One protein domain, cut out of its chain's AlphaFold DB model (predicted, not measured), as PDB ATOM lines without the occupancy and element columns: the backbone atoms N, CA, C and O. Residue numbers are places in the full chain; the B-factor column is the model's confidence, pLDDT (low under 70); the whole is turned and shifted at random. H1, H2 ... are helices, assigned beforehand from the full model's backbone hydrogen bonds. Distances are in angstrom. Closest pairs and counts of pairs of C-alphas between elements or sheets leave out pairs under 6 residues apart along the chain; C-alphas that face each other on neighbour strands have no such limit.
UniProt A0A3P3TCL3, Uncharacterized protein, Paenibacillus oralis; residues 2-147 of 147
ATOM      1  N   GLN A   2     169.356 230.820 228.580       72.75
ATOM      2  CA  GLN A   2     168.486 229.676 228.225       72.75
ATOM      3  C   GLN A   2     167.283 229.458 229.173       72.75
ATOM      4  O   GLN A   2     166.164 229.259 228.714       72.75
ATOM      5  N   ILE A   3     167.480 229.582 230.491       76.62
ATOM      6  CA  ILE A   3     166.415 229.426 231.507       76.62
ATOM      7  C   ILE A   3     165.320 230.496 231.358       76.62
ATOM      8  O   ILE A   3     164.140 230.209 231.537       76.62
ATOM      9  N   LEU A   4     165.696 231.730 231.014       74.56
ATOM     10  CA  LEU A   4     164.743 232.823 230.817       74.56
ATOM     11  C   LEU A   4     163.889 232.591 229.563       74.56
ATOM     12  O   LEU A   4     162.671 232.732 229.624       74.56
ATOM     13  N   LEU A   5     164.520 232.175 228.461       80.19
ATOM     14  CA  LEU A   5     163.834 231.862 227.205       80.19
ATOM     15  C   LEU A   5     162.864 230.689 227.365       80.19
ATOM     16  O   LEU A   5     161.732 230.768 226.900       80.19
ATOM     17  N   LEU A   6     163.260 229.644 228.099       82.06
ATOM     18  CA  LEU A   6     162.376 228.522 228.414       82.06
ATOM     19  C   LEU A   6     161.162 228.973 229.239       82.06
ATOM     20  O   LEU A   6     160.038 228.546 228.974       82.06
ATOM     21  N   ARG A   7     161.374 229.869 230.217       82.00
ATOM     22  CA  ARG A   7     160.278 230.422 231.024       82.00
ATOM     23  C   ARG A   7     159.281 231.192 230.177       82.00
ATOM     24  O   ARG A   7     158.079 230.982 230.318       82.00
ATOM     25  N   LEU A   8     159.785 232.069 229.317       83.50
ATOM     26  CA  LEU A   8     158.955 232.849 228.407       83.50
ATOM     27  C   LEU A   8     158.199 231.930 227.441       83.50
ATOM     28  O   LEU A   8     156.986 232.045 227.348       83.50
ATOM     29  N   GLY A   9     158.872 230.957 226.819       85.69
ATOM     30  CA  GLY A   9     158.255 230.036 225.859       85.69
ATOM     31  C   GLY A   9     157.079 229.241 226.435       85.69
ATOM     32  O   GLY A   9     155.988 229.268 225.870       85.69
ATOM     33  N   ILE A  10     157.264 228.585 227.586       85.62
ATOM     34  CA  ILE A  10     156.200 227.786 228.223       85.62
ATOM     35  C   ILE A  10     155.049 228.679 228.706       85.62
ATOM     36  O   ILE A  10     153.882 228.326 228.543       85.62
ATOM     37  N   THR A  11     155.363 229.845 229.280       86.62
ATOM     38  CA  THR A  11     154.339 230.792 229.751       86.62
ATOM     39  C   THR A  11     153.490 231.281 228.580       86.62
ATOM     40  O   THR A  11     152.267 231.176 228.627       86.62
ATOM     41  N   THR A  12     154.126 231.754 227.507       86.75
ATOM     42  CA  THR A  12     153.433 232.226 226.305       86.75
ATOM     43  C   THR A  12     152.609 231.113 225.663       86.75
ATOM     44  O   THR A  12     151.477 231.365 225.265       86.75
ATOM     45  N   PHE A  13     153.116 229.875 225.627       88.81
ATOM     46  CA  PHE A  13     152.370 228.725 225.112       88.81
ATOM     47  C   PHE A  13     151.075 228.470 225.897       88.81
ATOM     48  O   PHE A  13     150.007 228.373 225.300       88.81
ATOM     49  N   ILE A  14     151.140 228.416 227.231       86.69
ATOM     50  CA  ILE A  14     149.958 228.192 228.078       86.69
ATOM     51  C   ILE A  14     148.926 229.306 227.875       86.69
ATOM     52  O   ILE A  14     147.745 229.022 227.687       86.69
ATOM     53  N   ILE A  15     149.369 230.566 227.868       85.56
ATOM     54  CA  ILE A  15     148.478 231.713 227.657       85.56
ATOM     55  C   ILE A  15     147.849 231.675 226.263       85.56
ATOM     56  O   ILE A  15     146.648 231.902 226.147       85.56
ATOM     57  N   ALA A  16     148.610 231.319 225.226       85.50
ATOM     58  CA  ALA A  16     148.086 231.164 223.872       85.50
ATOM     59  C   ALA A  16     147.019 230.060 223.788       85.50
ATOM     60  O   ALA A  16     146.006 230.250 223.120       85.50
ATOM     61  N   MET A  17     147.192 228.941 224.498       86.31
ATOM     62  CA  MET A  17     146.183 227.875 224.550       86.31
ATOM     63  C   MET A  17     144.889 228.339 225.236       86.31
ATOM     64  O   MET A  17     143.809 228.078 224.714       86.31
ATOM     65  N   PHE A  18     144.968 229.077 226.353       83.38
ATOM     66  CA  PHE A  18     143.778 229.674 226.983       83.38
ATOM     67  C   PHE A  18     143.127 230.743 226.104       83.38
ATOM     68  O   PHE A  18     141.904 230.790 225.998       83.38
ATOM     69  N   PHE A  19     143.930 231.575 225.440       83.31
ATOM     70  CA  PHE A  19     143.436 232.575 224.503       83.31
ATOM     71  C   PHE A  19     142.672 231.913 223.352       83.31
ATOM     72  O   PHE A  19     141.514 232.250 223.120       83.31
ATOM     73  N   MET A  20     143.264 230.911 222.696       84.00
ATOM     74  CA  MET A  20     142.618 230.154 221.621       84.00
ATOM     75  C   MET A  20     141.359 229.437 222.104       84.00
ATOM     76  O   MET A  20     140.308 229.548 221.483       84.00
ATOM     77  N   ALA A  21     141.416 228.779 223.261       82.12
ATOM     78  CA  ALA A  21     140.252 228.167 223.893       82.12
ATOM     79  C   ALA A  21     139.102 229.148 224.162       82.12
ATOM     80  O   ALA A  21     137.957 228.729 224.299       82.12
ATOM     81  N   ASN A  22     139.383 230.435 224.316       77.81
ATOM     82  CA  ASN A  22     138.373 231.427 224.657       77.81
ATOM     83  C   ASN A  22     137.881 232.237 223.453       77.81
ATOM     84  O   ASN A  22     136.846 232.875 223.579       77.81
ATOM     85  N   HIS A  23     138.580 232.186 222.313       77.88
ATOM     86  CA  HIS A  23     138.256 232.980 221.118       77.88
ATOM     87  C   HIS A  23     137.979 232.141 219.862       77.88
ATOM     88  O   HIS A  23     137.479 232.671 218.873       77.88
ATOM     89  N   VAL A  24     138.272 230.839 219.877       75.19
ATOM     90  CA  VAL A  24     137.749 229.908 218.871       75.19
ATOM     91  C   VAL A  24     136.294 229.612 219.228       75.19
ATOM     92  O   VAL A  24     136.002 229.302 220.383       75.19
ATOM     93  N   GLY A  25     135.392 229.731 218.246       65.69
ATOM     94  CA  GLY A  25     133.963 229.455 218.423       65.69
ATOM     95  C   GLY A  25     133.687 228.060 218.995       65.69
ATOM     96  O   GLY A  25     134.572 227.197 218.991       65.69
ATOM     97  N   GLU A  26     132.460 227.848 219.483       67.75
ATOM     98  CA  GLU A  26     132.046 226.609 220.155       67.75
ATOM     99  C   GLU A  26     132.306 225.384 219.274       67.75
ATOM    100  O   GLU A  26     131.578 225.061 218.339       67.75
ATOM    101  N   SER A  27     133.423 224.720 219.547       76.75
ATOM    102  CA  SER A  27     133.932 223.609 218.760       76.75
ATOM    103  C   SER A  27     134.729 222.677 219.657       76.75
ATOM    104  O   SER A  27     135.236 223.057 220.716       76.75
ATOM    105  N   ILE A  28     134.892 221.434 219.211       77.94
ATOM    106  CA  ILE A  28     135.705 220.425 219.904       77.94
ATOM    107  C   ILE A  28     137.140 220.942 220.138       77.94
ATOM    108  O   ILE A  28     137.734 220.682 221.185       77.94
ATOM    109  N   ALA A  29     137.672 221.751 219.215       77.50
ATOM    110  CA  ALA A  29     138.999 222.355 219.324       77.50
ATOM    111  C   ALA A  29     139.153 223.246 220.571       77.50
ATOM    112  O   ALA A  29     140.179 223.182 221.247       77.50
ATOM    113  N   GLN A  30     138.124 224.019 220.932       79.62
ATOM    114  CA  GLN A  30     138.135 224.842 222.142       79.62
ATOM    115  C   GLN A  30     138.308 223.984 223.404       79.62
ATOM    116  O   GLN A  30     139.137 224.307 224.256       79.62
ATOM    117  N   GLN A  31     137.574 222.873 223.527       77.25
ATOM    118  CA  GLN A  31     137.685 221.990 224.692       77.25
ATOM    119  C   GLN A  31     139.067 221.332 224.773       77.25
ATOM    120  O   GLN A  31     139.655 221.256 225.851       77.25
ATOM    121  N   ILE A  32     139.630 220.936 223.629       83.19
ATOM    122  CA  ILE A  32     140.977 220.365 223.543       83.19
ATOM    123  C   ILE A  32     142.034 221.362 224.046       83.19
ATOM    124  O   ILE A  32     142.857 221.007 224.894       83.19
ATOM    125  N   PHE A  33     141.993 222.621 223.597       82.56
ATOM    126  CA  PHE A  33     142.937 223.645 224.056       82.56
ATOM    127  C   PHE A  33     142.830 223.909 225.565       82.56
ATOM    128  O   PHE A  33     143.854 224.024 226.239       82.56
ATOM    129  N   ARG A  34     141.609 223.918 226.120       78.81
ATOM    130  CA  ARG A  34     141.372 224.045 227.571       78.81
ATOM    131  C   ARG A  34     142.010 222.912 228.356       78.81
ATOM    132  O   ARG A  34     142.663 223.166 229.370       78.81
ATOM    133  N   ILE A  35     141.843 221.676 227.889       82.38
ATOM    134  CA  ILE A  35     142.407 220.490 228.536       82.38
ATOM    135  C   ILE A  35     143.935 220.580 228.548       82.38
ATOM    136  O   ILE A  35     144.535 220.495 229.619       82.38
ATOM    137  N   PHE A  36     144.571 220.838 227.401       82.75
ATOM    138  CA  PHE A  36     146.032 220.938 227.332       82.75
ATOM    139  C   PHE A  36     146.594 222.063 228.204       82.75
ATOM    140  O   PHE A  36     147.564 221.849 228.933       82.75
ATOM    141  N   ALA A  37     145.972 223.244 228.180       81.12
ATOM    142  CA  ALA A  37     146.425 224.380 228.974       81.12
ATOM    143  C   ALA A  37     146.286 224.118 230.484       81.12
ATOM    144  O   ALA A  37     147.199 224.411 231.260       81.12
ATOM    145  N   THR A  38     145.173 223.501 230.891       81.81
ATOM    146  CA  THR A  38     144.899 223.141 232.290       81.81
ATOM    147  C   THR A  38     145.860 222.058 232.780       81.81
ATOM    148  O   THR A  38     146.429 222.194 233.863       81.81
ATOM    149  N   ILE A  39     146.117 221.021 231.972       85.31
ATOM    150  CA  ILE A  39     147.097 219.973 232.296       85.31
ATOM    151  C   ILE A  39     148.497 220.579 232.434       85.31
ATOM    152  O   ILE A  39     149.184 220.289 233.411       85.31
ATOM    153  N   GLY A  40     148.912 221.450 231.508       83.00
ATOM    154  CA  GLY A  40     150.218 222.111 231.561       83.00
ATOM    155  C   GLY A  40     150.406 222.959 232.825       83.00
ATOM    156  O   GLY A  40     151.421 222.832 233.515       83.00
ATOM    157  N   LEU A  41     149.405 223.771 233.183       84.31
ATOM    158  CA  LEU A  41     149.399 224.546 234.431       84.31
ATOM    159  C   LEU A  41     149.469 223.661 235.669       84.31
ATOM    160  O   LEU A  41     150.241 223.933 236.596       84.31
ATOM    161  N   PHE A  42     148.649 222.612 235.686       84.19
ATOM    162  CA  PHE A  42     148.580 221.696 236.806       84.19
ATOM    163  C   PHE A  42     149.912 220.974 236.992       84.19
ATOM    164  O   PHE A  42     150.427 220.940 238.105       84.19
ATOM    165  N   GLN A  43     150.521 220.489 235.906       81.50
ATOM    166  CA  GLN A  43     151.833 219.856 235.947       81.50
ATOM    167  C   GLN A  43     152.889 220.799 236.513       81.50
ATOM    168  O   GLN A  43     153.554 220.414 237.465       81.50
ATOM    169  N   ILE A  44     153.019 222.033 236.016       84.81
ATOM    170  CA  ILE A  44     154.027 222.987 236.519       84.81
ATOM    171  C   ILE A  44     153.820 223.279 238.012       84.81
ATOM    172  O   ILE A  44     154.781 223.296 238.785       84.81
ATOM    173  N   THR A  45     152.571 223.490 238.427       82.06
ATOM    174  CA  THR A  45     152.234 223.863 239.807       82.06
ATOM    175  C   THR A  45     152.430 222.690 240.766       82.06
ATOM    176  O   THR A  45     153.143 222.829 241.759       82.06
ATOM    177  N   ALA A  46     151.865 221.522 240.448       80.06
ATOM    178  CA  ALA A  46     152.010 220.305 241.243       80.06
ATOM    179  C   ALA A  46     153.478 219.926 241.399       80.06
ATOM    180  O   ALA A  46     153.962 219.705 242.507       80.06
ATOM    181  N   MET A  47     154.218 219.949 240.297       80.50
ATOM    182  CA  MET A  47     155.637 219.649 240.296       80.50
ATOM    183  C   MET A  47     156.455 220.620 241.144       80.50
ATOM    184  O   MET A  47     157.329 220.180 241.887       80.50
ATOM    185  N   TYR A  48     156.172 221.924 241.091       82.88
ATOM    186  CA  TYR A  48     156.834 222.899 241.958       82.88
ATOM    187  C   TYR A  48     156.672 222.555 243.443       82.88
ATOM    188  O   TYR A  48     157.669 222.488 244.162       82.88
ATOM    189  N   TYR A  49     155.445 222.316 243.911       80.19
ATOM    190  CA  TYR A  49     155.201 222.018 245.324       80.19
ATOM    191  C   TYR A  49     155.758 220.658 245.734       80.19
ATOM    192  O   TYR A  49     156.384 220.560 246.788       80.19
ATOM    193  N   LEU A  50     155.601 219.631 244.896       81.31
ATOM    194  CA  LEU A  50     156.148 218.300 245.156       81.31
ATOM    195  C   LEU A  50     157.673 218.322 245.243       81.31
ATOM    196  O   LEU A  50     158.245 217.809 246.205       81.31
ATOM    197  N   TRP A  51     158.344 218.964 244.286       78.88
ATOM    198  CA  TRP A  51     159.797 219.066 244.324       78.88
ATOM    199  C   TRP A  51     160.298 219.976 245.432       78.88
ATOM    200  O   TRP A  51     161.347 219.684 245.994       78.88
ATOM    201  N   ARG A  52     159.550 221.012 245.821       82.81
ATOM    202  CA  ARG A  52     159.897 221.836 246.984       82.81
ATOM    203  C   ARG A  52     159.859 221.024 248.273       82.81
ATOM    204  O   ARG A  52     160.759 221.148 249.099       82.81
ATOM    205  N   THR A  53     158.815 220.219 248.451       81.44
ATOM    206  CA  THR A  53     158.671 219.339 249.615       81.44
ATOM    207  C   THR A  53     159.797 218.310 249.645       81.44
ATOM    208  O   THR A  53     160.443 218.144 250.676       81.44
ATOM    209  N   ASN A  54     160.114 217.704 248.497       80.44
ATOM    210  CA  ASN A  54     161.211 216.746 248.398       80.44
ATOM    211  C   ASN A  54     162.591 217.387 248.641       80.44
ATOM    212  O   ASN A  54     163.415 216.825 249.354       80.44
ATOM    213  N   ALA A  55     162.839 218.583 248.097       81.56
ATOM    214  CA  ALA A  55     164.089 219.315 248.304       81.56
ATOM    215  C   ALA A  55     164.314 219.608 249.790       81.56
ATOM    216  O   ALA A  55     165.382 219.322 250.318       81.56
ATOM    217  N   ARG A  56     163.278 220.088 250.488       83.00
ATOM    218  CA  ARG A  56     163.340 220.314 251.938       83.00
ATOM    219  C   ARG A  56     163.651 219.037 252.707       83.00
ATOM    220  O   ARG A  56     164.501 219.069 253.584       83.00
ATOM    221  N   ARG A  57     163.007 217.923 252.354       80.50
ATOM    222  CA  ARG A  57     163.270 216.624 252.985       80.50
ATOM    223  C   ARG A  57     164.730 216.201 252.805       80.50
ATOM    224  O   ARG A  57     165.373 215.842 253.782       80.50
ATOM    225  N   ILE A  58     165.261 216.268 251.582       81.25
ATOM    226  CA  ILE A  58     166.662 215.907 251.308       81.25
ATOM    227  C   ILE A  58     167.621 216.827 252.057       81.25
ATOM    228  O   ILE A  58     168.597 216.350 252.624       81.25
ATOM    229  N   GLN A  59     167.328 218.124 252.110       83.44
ATOM    230  CA  GLN A  59     168.131 219.065 252.878       83.44
ATOM    231  C   GLN A  59     168.177 218.688 254.367       83.44
ATOM    232  O   GLN A  59     169.263 218.618 254.933       83.44
ATOM    233  N   THR A  60     167.037 218.355 254.979       84.69
ATOM    234  CA  THR A  60     166.993 217.891 256.375       84.69
ATOM    235  C   THR A  60     167.777 216.591 256.581       84.69
ATOM    236  O   THR A  60     168.488 216.468 257.572       84.69
ATOM    237  N   MET A  61     167.710 215.644 255.638       82.06
ATOM    238  CA  MET A  61     168.491 214.397 255.699       82.06
ATOM    239  C   MET A  61     170.004 214.655 255.646       82.06
ATOM    240  O   MET A  61     170.759 214.054 256.408       82.06
ATOM    241  N   ILE A  62     170.447 215.589 254.798       82.69
ATOM    242  CA  ILE A  62     171.855 216.015 254.718       82.69
ATOM    243  C   ILE A  62     172.296 216.678 256.027       82.69
ATOM    244  O   ILE A  62     173.355 216.345 256.553       82.69
ATOM    245  N   GLU A  63     171.483 217.585 256.576       85.31
ATOM    246  CA  GLU A  63     171.762 218.266 257.848       85.31
ATOM    247  C   GLU A  63     171.867 217.277 259.019       85.31
ATOM    248  O   GLU A  63     172.735 217.420 259.877       85.31
ATOM    249  N   GLN A  64     171.022 216.244 259.029       84.50
ATOM    250  CA  GLN A  64     171.023 215.190 260.047       84.50
ATOM    251  C   GLN A  64     172.069 214.095 259.795       84.50
ATOM    252  O   GLN A  64     172.268 213.253 260.667       84.50
ATOM    253  N   LYS A  65     172.732 214.092 258.630       79.81
ATOM    254  CA  LYS A  65     173.601 213.004 258.148       79.81
ATOM    255  C   LYS A  65     172.942 211.618 258.180       79.81
ATOM    256  O   LYS A  65     173.627 210.615 258.324       79.81
ATOM    257  N   VAL A  66     171.619 211.559 258.044       77.56
ATOM    258  CA  VAL A  66     170.852 210.308 258.038       77.56
ATOM    259  C   VAL A  66     169.962 210.300 256.809       77.56
ATOM    260  O   VAL A  66     169.114 211.177 256.635       77.56
ATOM    261  N   ILE A  67     170.141 209.293 255.957       73.69
ATOM    262  CA  ILE A  67     169.327 209.100 254.758       73.69
ATOM    263  C   ILE A  67     168.269 208.049 255.083       73.69
ATOM    264  O   ILE A  67     168.567 206.866 255.206       73.69
ATOM    265  N   SER A  68     167.023 208.497 255.245       71.19
ATOM    266  CA  SER A  68     165.870 207.626 255.487       71.19
ATOM    267  C   SER A  68     164.873 207.730 254.338       71.19
ATOM    268  O   SER A  68     164.473 208.830 253.941       71.19
ATOM    269  N   ASP A  69     164.442 206.582 253.815       66.19
ATOM    270  CA  ASP A  69     163.495 206.514 252.698       66.19
ATOM    271  C   ASP A  69     162.020 206.580 253.133       66.19
ATOM    272  O   ASP A  69     161.121 206.515 252.297       66.19
ATOM    273  N   ASP A  70     161.726 206.817 254.416       66.69
ATOM    274  CA  ASP A  70     160.338 206.794 254.883       66.69
ATOM    275  C   ASP A  70     159.487 207.910 254.233       66.69
ATOM    276  O   ASP A  70     159.726 209.114 254.390       66.69
ATOM    277  N   TYR A  71     158.535 207.507 253.388       64.06
ATOM    278  CA  TYR A  71     157.766 208.408 252.532       64.06
ATOM    279  C   TYR A  71     156.465 208.829 253.217       64.06
ATOM    280  O   TYR A  71     155.464 208.108 253.178       64.06
ATOM    281  N   ASP A  72     156.448 210.035 253.793       73.00
ATOM    282  CA  ASP A  72     155.236 210.595 254.398       73.00
ATOM    283  C   ASP A  72     154.188 210.969 253.331       73.00
ATOM    284  O   ASP A  72     154.201 212.039 252.705       73.00
ATOM    285  N   LYS A  73     153.224 210.061 253.151       74.94
ATOM    286  CA  LYS A  73     152.075 210.222 252.252       74.94
ATOM    287  C   LYS A  73     151.216 211.434 252.628       74.94
ATOM    288  O   LYS A  73     150.652 212.076 251.743       74.94
ATOM    289  N   THR A  74     151.139 211.798 253.907       76.25
ATOM    290  CA  THR A  74     150.319 212.917 254.402       76.25
ATOM    291  C   THR A  74     150.846 214.251 253.878       76.25
ATOM    292  O   THR A  74     150.087 215.091 253.379       76.25
ATOM    293  N   GLN A  75     152.168 214.433 253.916       73.31
ATOM    294  CA  GLN A  75     152.829 215.628 253.397       73.31
ATOM    295  C   GLN A  75     152.679 215.754 251.872       73.31
ATOM    296  O   GLN A  75     152.498 216.862 251.347       73.31
ATOM    297  N   PHE A  76     152.692 214.622 251.160       74.00
ATOM    298  CA  PHE A  76     152.429 214.566 249.723       74.00
ATOM    299  C   PHE A  76     151.003 215.013 249.383       74.00
ATOM    300  O   PHE A  76     150.836 215.940 248.589       74.00
ATOM    301  N   TYR A  77     149.980 214.431 250.022       76.44
ATOM    302  CA  TYR A  77     148.579 214.793 249.765       76.44
ATOM    303  C   TYR A  77     148.297 216.267 250.064       76.44
ATOM    304  O   TYR A  77     147.641 216.944 249.273       76.44
ATOM    305  N   ARG A  78     148.859 216.805 251.154       78.81
ATOM    306  CA  ARG A  78     148.737 218.232 251.483       78.81
ATOM    307  C   ARG A  78     149.370 219.127 250.413       78.81
ATOM    308  O   ARG A  78     148.794 220.152 250.048       78.81
ATOM    309  N   SER A  79     150.533 218.740 249.890       74.75
ATOM    310  CA  SER A  79     151.220 219.473 248.817       74.75
ATOM    311  C   SER A  79     150.434 219.412 247.502       74.75
ATOM    312  O   SER A  79     150.301 220.425 246.812       74.75
ATOM    313  N   ALA A  80     149.862 218.252 247.175       73.50
ATOM    314  CA  ALA A  80     149.021 218.059 245.997       73.50
ATOM    315  C   ALA A  80     147.725 218.886 246.072       73.50
ATOM    316  O   ALA A  80     147.390 219.582 245.114       73.50
ATOM    317  N   ALA A  81     147.046 218.895 247.225       80.00
ATOM    318  CA  ALA A  81     145.833 219.684 247.443       80.00
ATOM    319  C   ALA A  81     146.089 221.196 247.310       80.00
ATOM    320  O   ALA A  81     145.344 221.899 246.627       80.00
ATOM    321  N   LEU A  82     147.188 221.694 247.891       82.00
ATOM    322  CA  LEU A  82     147.595 223.095 247.743       82.00
ATOM    323  C   LEU A  82     147.883 223.450 246.276       82.00
ATOM    324  O   LEU A  82     147.493 224.517 245.802       82.00
ATOM    325  N   SER A  83     148.538 222.544 245.551       77.88
ATOM    326  CA  SER A  83     148.835 222.725 244.128       77.88
ATOM    327  C   SER A  83     147.569 222.816 243.286       77.88
ATOM    328  O   SER A  83     147.477 223.672 242.409       77.88
ATOM    329  N   PHE A  84     146.586 221.961 243.574       81.12
ATOM    330  CA  PHE A  84     145.292 221.963 242.903       81.12
ATOM    331  C   PHE A  84     144.532 223.272 243.133       81.12
ATOM    332  O   PHE A  84     144.085 223.887 242.168       81.12
ATOM    333  N   ALA A  85     144.466 223.754 244.377       85.00
ATOM    334  CA  ALA A  85     143.799 225.015 244.702       85.00
ATOM    335  C   ALA A  85     144.412 226.215 243.953       85.00
ATOM    336  O   ALA A  85     143.695 227.072 243.437       85.00
ATOM    337  N   ILE A  86     145.742 226.261 243.848       83.69
ATOM    338  CA  ILE A  86     146.447 227.350 243.156       83.69
ATOM    339  C   ILE A  86     146.266 227.256 241.642       83.69
ATOM    340  O   ILE A  86     146.003 228.270 240.998       83.69
ATOM    341  N   ALA A  87     146.363 226.051 241.075       83.69
ATOM    342  CA  ALA A  87     146.119 225.836 239.654       83.69
ATOM    343  C   ALA A  87     144.688 226.250 239.266       83.69
ATOM    344  O   ALA A  87     144.512 226.938 238.259       83.69
ATOM    345  N   LEU A  88     143.691 225.913 240.094       85.44
ATOM    346  CA  LEU A  88     142.313 226.373 239.921       85.44
ATOM    347  C   LEU A  88     142.205 227.899 239.949       85.44
ATOM    348  O   LEU A  88     141.589 228.467 239.054       85.44
ATOM    349  N   GLY A  89     142.840 228.572 240.912       85.06
ATOM    350  CA  GLY A  89     142.834 230.037 240.983       85.06
ATOM    351  C   GLY A  89     143.391 230.703 239.716       85.06
ATOM    352  O   GLY A  89     142.789 231.641 239.196       85.06
ATOM    353  N   ILE A  90     144.501 230.182 239.174       84.88
ATOM    354  CA  ILE A  90     145.093 230.675 237.918       84.88
ATOM    355  C   ILE A  90     144.142 230.433 236.740       84.88
ATOM    356  O   ILE A  90     143.932 231.335 235.930       84.88
ATOM    357  N   CYS A  91     143.537 229.244 236.657       83.69
ATOM    358  CA  CYS A  91     142.566 228.931 235.609       83.69
ATOM    359  C   CYS A  91     141.364 229.875 235.674       83.69
ATOM    360  O   CYS A  91     140.978 230.425 234.649       83.69
ATOM    361  N   THR A  92     140.810 230.130 236.862       82.38
ATOM    362  CA  THR A  92     139.691 231.063 237.036       82.38
ATOM    363  C   THR A  92     140.038 232.446 236.505       82.38
ATOM    364  O   THR A  92     139.255 232.990 235.739       82.38
ATOM    365  N   ILE A  93     141.219 232.993 236.814       82.94
ATOM    366  CA  ILE A  93     141.659 234.302 236.291       82.94
ATOM    367  C   ILE A  93     141.713 234.305 234.755       82.94
ATOM    368  O   ILE A  93     141.326 235.292 234.131       82.94
ATOM    369  N   LEU A  94     142.159 233.200 234.153       81.00
ATOM    370  CA  LEU A  94     142.265 233.037 232.700       81.00
ATOM    371  C   LEU A  94     140.911 232.787 232.010       81.00
ATOM    372  O   LEU A  94     140.770 233.104 230.830       81.00
ATOM    373  N   TYR A  95     139.916 232.250 232.723       74.88
ATOM    374  CA  TYR A  95     138.564 231.985 232.207       74.88
ATOM    375  C   TYR A  95     137.563 233.117 232.457       74.88
ATOM    376  O   TYR A  95     136.680 233.333 231.632       74.88
ATOM    377  N   LEU A  96     137.709 233.862 233.556       72.44
ATOM    378  CA  LEU A  96     136.811 234.948 233.948       72.44
ATOM    379  C   LEU A  96     136.530 235.998 232.856       72.44
ATOM    380  O   LEU A  96     135.383 236.438 232.772       72.44
ATOM    381  N   PRO A  97     137.497 236.415 232.011       66.81
ATOM    382  CA  PRO A  97     137.229 237.488 231.057       66.81
ATOM    383  C   PRO A  97     136.156 237.131 230.009       66.81
ATOM    384  O   PRO A  97     135.469 238.036 229.546       66.81
ATOM    385  N   ASN A  98     135.901 235.839 229.756       64.75
ATOM    386  CA  ASN A  98     134.788 235.368 228.916       64.75
ATOM    387  C   ASN A  98     133.397 235.716 229.475       64.75
ATOM    388  O   ASN A  98     132.440 235.842 228.721       64.75
ATOM    389  N   ILE A  99     133.276 235.878 230.795       62.88
ATOM    390  CA  ILE A  99     131.993 236.085 231.481       62.88
ATOM    391  C   ILE A  99     131.632 237.576 231.551       62.88
ATOM    392  O   ILE A  99     130.458 237.930 231.591       62.88
ATOM    393  N   ILE A 100     132.635 238.462 231.568       64.94
ATOM    394  CA  ILE A 100     132.453 239.880 231.931       64.94
ATOM    395  C   ILE A 100     132.304 240.793 230.693       64.94
ATOM    396  O   ILE A 100     131.924 241.949 230.835       64.94
ATOM    397  N   ALA A 101     132.551 240.294 229.473       59.09
ATOM    398  CA  ALA A 101     132.288 240.978 228.192       59.09
ATOM    399  C   ALA A 101     132.767 242.453 228.092       59.09
ATOM    400  O   ALA A 101     132.215 243.249 227.337       59.09
ATOM    401  N   LEU A 102     133.827 242.829 228.818       68.50
ATOM    402  CA  LEU A 102     134.433 244.166 228.784       68.50
ATOM    403  C   LEU A 102     135.873 244.062 228.280       68.50
ATOM    404  O   LEU A 102     136.712 243.476 228.957       68.50
ATOM    405  N   GLY A 103     136.175 244.653 227.118       66.25
ATOM    406  CA  GLY A 103     137.454 244.501 226.396       66.25
ATOM    407  C   GLY A 103     138.724 244.646 227.253       66.25
ATOM    408  O   GLY A 103     139.627 243.816 227.174       66.25
ATOM    409  N   TRP A 104     138.775 245.636 228.145       73.19
ATOM    410  CA  TRP A 104     139.931 245.872 229.025       73.19
ATOM    411  C   TRP A 104     140.143 244.785 230.088       73.19
ATOM    412  O   TRP A 104     141.279 244.530 230.490       73.19
ATOM    413  N   VAL A 105     139.073 244.105 230.512       77.19
ATOM    414  CA  VAL A 105     139.139 243.017 231.500       77.19
ATOM    415  C   VAL A 105     139.916 241.829 230.934       77.19
ATOM    416  O   VAL A 105     140.687 241.209 231.657       77.19
ATOM    417  N   TRP A 106     139.814 241.566 229.629       76.25
ATOM    418  CA  TRP A 106     140.566 240.503 228.959       76.25
ATOM    419  C   TRP A 106     142.068 240.738 229.021       76.25
ATOM    420  O   TRP A 106     142.818 239.855 229.436       76.25
ATOM    421  N   ILE A 107     142.503 241.944 228.654       79.25
ATOM    422  CA  ILE A 107     143.919 242.317 228.646       79.25
ATOM    423  C   ILE A 107     144.499 242.198 230.059       79.25
ATOM    424  O   ILE A 107     145.574 241.621 230.241       79.25
ATOM    425  N   LEU A 108     143.768 242.677 231.071       82.50
ATOM    426  CA  LEU A 108     144.180 242.579 232.470       82.50
ATOM    427  C   LEU A 108     144.235 241.124 232.953       82.50
ATOM    428  O   LEU A 108     145.257 240.707 233.493       82.50
ATOM    429  N   SER A 109     143.198 240.324 232.707       81.38
ATOM    430  CA  SER A 109     143.144 238.913 233.109       81.38
ATOM    431  C   SER A 109     144.269 238.075 232.498       81.38
ATOM    432  O   SER A 109     144.933 237.327 233.219       81.38
ATOM    433  N   TYR A 110     144.551 238.228 231.200       82.12
ATOM    434  CA  TYR A 110     145.664 237.516 230.562       82.12
ATOM    435  C   TYR A 110     147.027 238.018 231.042       82.12
ATOM    436  O   TYR A 110     147.934 237.206 231.208       82.12
ATOM    437  N   SER A 111     147.176 239.314 231.335       83.81
ATOM    438  CA  SER A 111     148.418 239.866 231.900       83.81
ATOM    439  C   SER A 111     148.693 239.328 233.309       83.81
ATOM    440  O   SER A 111     149.812 238.907 233.611       83.81
ATOM    441  N   ILE A 112     147.665 239.270 234.164       85.94
ATOM    442  CA  ILE A 112     147.755 238.690 235.513       85.94
ATOM    443  C   ILE A 112     148.058 237.193 235.425       85.94
ATOM    444  O   ILE A 112     148.945 236.697 236.123       85.94
ATOM    445  N   GLY A 113     147.370 236.474 234.533       84.25
ATOM    446  CA  GLY A 113     147.625 235.062 234.274       84.25
ATOM    447  C   GLY A 113     149.053 234.808 233.789       84.25
ATOM    448  O   GLY A 113     149.743 233.953 234.341       84.25
ATOM    449  N   PHE A 114     149.546 235.599 232.832       86.56
ATOM    450  CA  PHE A 114     150.923 235.523 232.344       86.56
ATOM    451  C   PHE A 114     151.925 235.694 233.487       86.56
ATOM    452  O   PHE A 114     152.818 234.863 233.656       86.56
ATOM    453  N   TYR A 115     151.751 236.723 234.320       87.00
ATOM    454  CA  TYR A 115     152.620 236.958 235.469       87.00
ATOM    455  C   TYR A 115     152.599 235.784 236.461       87.00
ATOM    456  O   TYR A 115     153.656 235.314 236.890       87.00
ATOM    457  N   ALA A 116     151.415 235.255 236.787       84.94
ATOM    458  CA  ALA A 116     151.263 234.133 237.710       84.94
ATOM    459  C   ALA A 116     151.957 232.858 237.196       84.94
ATOM    460  O   ALA A 116     152.694 232.201 237.943       84.94
ATOM    461  N   VAL A 117     151.785 232.534 235.913       85.12
ATOM    462  CA  VAL A 117     152.423 231.376 235.270       85.12
ATOM    463  C   VAL A 117     153.935 231.556 235.201       85.12
ATOM    464  O   VAL A 117     154.681 230.669 235.622       85.12
ATOM    465  N   PHE A 118     154.402 232.732 234.778       85.25
ATOM    466  CA  PHE A 118     155.825 233.048 234.677       85.25
ATOM    467  C   PHE A 118     156.551 232.962 236.028       85.25
ATOM    468  O   PHE A 118     157.689 232.476 236.115       85.25
ATOM    469  N   MET A 119     155.897 233.427 237.095       85.94
ATOM    470  CA  MET A 119     156.402 233.348 238.464       85.94
ATOM    471  C   MET A 119     156.433 231.908 238.971       85.94
ATOM    472  O   MET A 119     157.450 231.473 239.517       85.94
ATOM    473  N   THR A 120     155.355 231.149 238.764       82.69
ATOM    474  CA  THR A 120     155.263 229.741 239.186       82.69
ATOM    475  C   THR A 120     156.329 228.896 238.499       82.69
ATOM    476  O   THR A 120     157.055 228.152 239.157       82.69
ATOM    477  N   LEU A 121     156.513 229.088 237.193       83.31
ATOM    478  CA  LEU A 121     157.529 228.394 236.413       83.31
ATOM    479  C   LEU A 121     158.959 228.783 236.822       83.31
ATOM    480  O   LEU A 121     159.857 227.943 236.843       83.31
ATOM    481  N   GLY A 122     159.181 230.046 237.199       83.62
ATOM    482  CA  GLY A 122     160.459 230.485 237.763       83.62
ATOM    483  C   GLY A 122     160.794 229.773 239.072       83.62
ATOM    484  O   GLY A 122     161.901 229.259 239.235       83.62
ATOM    485  N   LYS A 123     159.818 229.691 239.981       85.31
ATOM    486  CA  LYS A 123     159.973 228.976 241.253       85.31
ATOM    487  C   LYS A 123     160.193 227.476 241.038       85.31
ATOM    488  O   LYS A 123     161.073 226.899 241.670       85.31
ATOM    489  N   TYR A 124     159.445 226.869 240.116       81.25
ATOM    490  CA  TYR A 124     159.615 225.477 239.697       81.25
ATOM    491  C   TYR A 124     161.056 225.178 239.263       81.25
ATOM    492  O   TYR A 124     161.694 224.263 239.784       81.25
ATOM    493  N   MET A 125     161.585 225.976 238.335       82.81
ATOM    494  CA  MET A 125     162.932 225.787 237.798       82.81
ATOM    495  C   MET A 125     164.017 225.953 238.859       82.81
ATOM    496  O   MET A 125     164.948 225.152 238.897       82.81
ATOM    497  N   LYS A 126     163.878 226.944 239.748       86.50
ATOM    498  CA  LYS A 126     164.809 227.149 240.864       86.50
ATOM    499  C   LYS A 126     164.892 225.904 241.755       86.50
ATOM    500  O   LYS A 126     165.977 225.380 241.970       86.50
ATOM    501  N   ILE A 127     163.745 225.376 242.175       82.12
ATOM    502  CA  ILE A 127     163.683 224.167 243.006       82.12
ATOM    503  C   ILE A 127     164.206 222.926 242.291       82.12
ATOM    504  O   ILE A 127     164.808 222.069 242.926       82.12
ATOM    505  N   ARG A 128     164.020 222.806 240.972       80.31
ATOM    506  CA  ARG A 128     164.617 221.703 240.204       80.31
ATOM    507  C   ARG A 128     166.141 221.730 240.241       80.31
ATOM    508  O   ARG A 128     166.744 220.663 240.308       80.31
ATOM    509  N   ILE A 129     166.740 222.917 240.175       83.94
ATOM    510  CA  ILE A 129     168.194 223.088 240.261       83.94
ATOM    511  C   ILE A 129     168.668 222.751 241.677       83.94
ATOM    512  O   ILE A 129     169.509 221.871 241.825       83.94
ATOM    513  N   GLU A 130     168.046 223.345 242.701       85.00
ATOM    514  CA  GLU A 130     168.362 223.073 244.114       85.00
ATOM    515  C   GLU A 130     168.252 221.578 244.441       85.00
ATOM    516  O   GLU A 130     169.146 220.990 245.040       85.00
ATOM    517  N   LEU A 131     167.186 220.915 243.985       82.50
ATOM    518  CA  LEU A 131     166.997 219.482 244.193       82.50
ATOM    519  C   LEU A 131     168.086 218.639 243.514       82.50
ATOM    520  O   LEU A 131     168.471 217.597 244.042       82.50
ATOM    521  N   LYS A 132     168.564 219.053 242.335       84.25
ATOM    522  CA  LYS A 132     169.643 218.356 241.623       84.25
ATOM    523  C   LYS A 132     170.954 218.447 242.407       84.25
ATOM    524  O   LYS A 132     171.651 217.442 242.516       84.25
ATOM    525  N   GLU A 133     171.255 219.615 242.965       86.50
ATOM    526  CA  GLU A 133     172.428 219.838 243.818       86.50
ATOM    527  C   GLU A 133     172.329 219.042 245.122       86.50
ATOM    528  O   GLU A 133     173.242 218.292 245.454       86.50
ATOM    529  N   LEU A 134     171.182 219.109 245.803       85.38
ATOM    530  CA  LEU A 134     170.918 218.358 247.031       85.38
ATOM    531  C   LEU A 134     171.067 216.845 246.829       85.38
ATOM    532  O   LEU A 134     171.712 216.175 247.629       85.38
ATOM    533  N   ARG A 135     170.528 216.295 245.733       83.75
ATOM    534  CA  ARG A 135     170.713 214.873 245.398       83.75
ATOM    535  C   ARG A 135     172.173 214.512 245.147       83.75
ATOM    536  O   ARG A 135     172.600 213.450 245.578       83.75
ATOM    537  N   ALA A 136     172.931 215.372 244.465       86.06
ATOM    538  CA  ALA A 136     174.352 215.133 244.234       86.06
ATOM    539  C   ALA A 136     175.141 215.105 245.554       86.06
ATOM    540  O   ALA A 136     176.024 214.267 245.715       86.06
ATOM    541  N   THR A 137     174.801 215.974 246.508       84.38
ATOM    542  CA  THR A 137     175.396 215.970 247.851       84.38
ATOM    543  C   THR A 137     175.027 214.712 248.633       84.38
ATOM    544  O   THR A 137     175.915 214.068 249.179       84.38
ATOM    545  N   ALA A 138     173.749 214.322 248.643       82.88
ATOM    546  CA  ALA A 138     173.305 213.102 249.317       82.88
ATOM    547  C   ALA A 138     173.986 211.841 248.748       82.88
ATOM    548  O   ALA A 138     174.387 210.970 249.512       82.88
ATOM    549  N   GLN A 139     174.180 211.772 247.425       84.06
ATOM    550  CA  GLN A 139     174.889 210.661 246.784       84.06
ATOM    551  C   GLN A 139     176.350 210.564 247.243       84.06
ATOM    552  O   GLN A 139     176.818 209.476 247.545       84.06
ATOM    553  N   ARG A 140     177.057 211.697 247.357       84.62
ATOM    554  CA  ARG A 140     178.442 211.707 247.856       84.62
ATOM    555  C   ARG A 140     178.547 211.197 249.293       84.62
ATOM    556  O   ARG A 140     179.489 210.488 249.603       84.62
ATOM    557  N   MET A 141     177.578 211.531 250.147       80.62
ATOM    558  CA  MET A 141     177.566 211.052 251.535       80.62
ATOM    559  C   MET A 141     177.415 209.525 251.620       80.62
ATOM    560  O   MET A 141     178.075 208.912 252.448       80.62
ATOM    561  N   LEU A 142     176.604 208.917 250.744       80.06
ATOM    562  CA  LEU A 142     176.484 207.454 250.635       80.06
ATOM    563  C   LEU A 142     177.785 206.797 250.159       80.06
ATOM    564  O   LEU A 142     178.187 205.759 250.684       80.06
ATOM    565  N   ASP A 143     178.437 207.399 249.162       82.62
ATOM    566  CA  ASP A 143     179.693 206.889 248.605       82.62
ATOM    567  C   ASP A 143     180.850 206.981 249.628       82.62
ATOM    568  O   ASP A 143     181.739 206.130 249.630       82.62
ATOM    569  N   ASP A 144     180.837 207.987 250.514       78.38
ATOM    570  CA  ASP A 144     181.813 208.144 251.604       78.38
ATOM    571  C   ASP A 144     181.556 207.176 252.776       78.38
ATOM    572  O   ASP A 144     182.506 206.732 253.411       78.38
ATOM    573  N   GLU A 145     180.300 206.820 253.065       68.62
ATOM    574  CA  GLU A 145     179.940 205.866 254.133       68.62
ATOM    575  C   GLU A 145     180.257 204.404 253.759       68.62
ATOM    576  O   GLU A 145     180.382 203.541 254.626       68.62
ATOM    577  N   THR A 146     180.407 204.113 252.463       65.62
ATOM    578  CA  THR A 146     180.720 202.772 251.938       65.62
ATOM    579  C   THR A 146     182.219 202.499 251.736       65.62
ATOM    580  O   THR A 146     182.572 201.399 251.300       65.62
ATOM    581  N   ARG A 147     183.100 203.459 252.056       54.84
ATOM    582  CA  ARG A 147     184.570 203.335 252.005       54.84
ATOM    583  C   ARG A 147     185.188 203.207 253.391       54.84
ATOM    584  O   ARG A 147     186.181 202.451 253.485       54.84
TER     585      ARG A 147
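What this domain is: This is residues 2 to 147 of the 147 residues of an uncharacterized protein of Paenibacillus oralis (UniProt A0A3P3TCL3). Picture a long, loose up-and-down bundle in which two long helices, H2 and H5, run the same way along its length and cross at 36 degrees near Tyr 48 and Tyr 124. The shorter H1 and H3 run against them and pack on parts of them, while the tiny H4 sits at the turn into H5, where residues 99 to 104 stick out at one end. You will find 146 printed residues with five named helices, H1 to H5 in chain order, and no named strand; the class is all helix. The whole is loose, with a radius of gyration of the C-alphas of 19.2 A, and elongated, spanning 67 by 34 by 25 A.

Where its parts are: Find C-alpha 2 at (168.486, 229.676, 228.225); from there H1 runs through residues 2 to 23, 31.2 A long. Next comes H2, residues 28 to 64, 53.7 A, starting at C-alpha 28, (135.705, 220.425, 219.904). H3 follows as residues 73 to 95, 32.5 A, then H4 as residues 97 to 100, 5.4 A. H5, residues 103 to 145, is the longest at 63.8 A and ends at C-alpha 145, (179.940, 205.866, 254.133).

How they stand to each other: In the bundle of H1, H2, H3 and H5, each helix runs against the one before it in the chain. Look first at the hairpin of H1 and H2: residues 14 to 22 of H1 touch H2, closest at the C-alphas of Ala 21 and Gln 30, 4.3 A, opposite ways at 35.1 degrees, only just a steep tilt. H2 and H3 form another hairpin, and their closest C-alphas, Ala 46 and Ser 83, are 4.9 A apart. H5 is the hub, touching the four other helices. It touches H2 closest at the C-alphas of Tyr 48 and Tyr 124, 4.4 A, the same way at 36 degrees, only just a steep tilt. Residues 7 to 15 of H1 touch H5, with the C-alphas of Thr 11 and Phe 118 closest at 5.6 A. Residues 90 to 94 of H3 touch H5 at a shallow tilt of 24 degrees, opposite ways, closest at the C-alphas of Ile 93 and Ser 109, 5.8 A. H4 touches H5, closest at the C-alphas of Pro 97 and Trp 106, 5.0 A, and is apart from H2. Every O i to N i+4 pair is within hydrogen-bond range in H1, H2 and H3, and 38 of 39 are in H5; H4 is too short for such a pair.

The domain as a whole: The two C-alphas farthest apart, Leu 102 and Arg 147, are 68.7 A from each other. The printed part has no cut and no long link; H2 to H3 is a short link, and the others are tight. The mean pLDDT of the printed part is 79.8; look for values under 70 at residues 25 to 26, 69 to 71, 97 to 103 and 145 to 147.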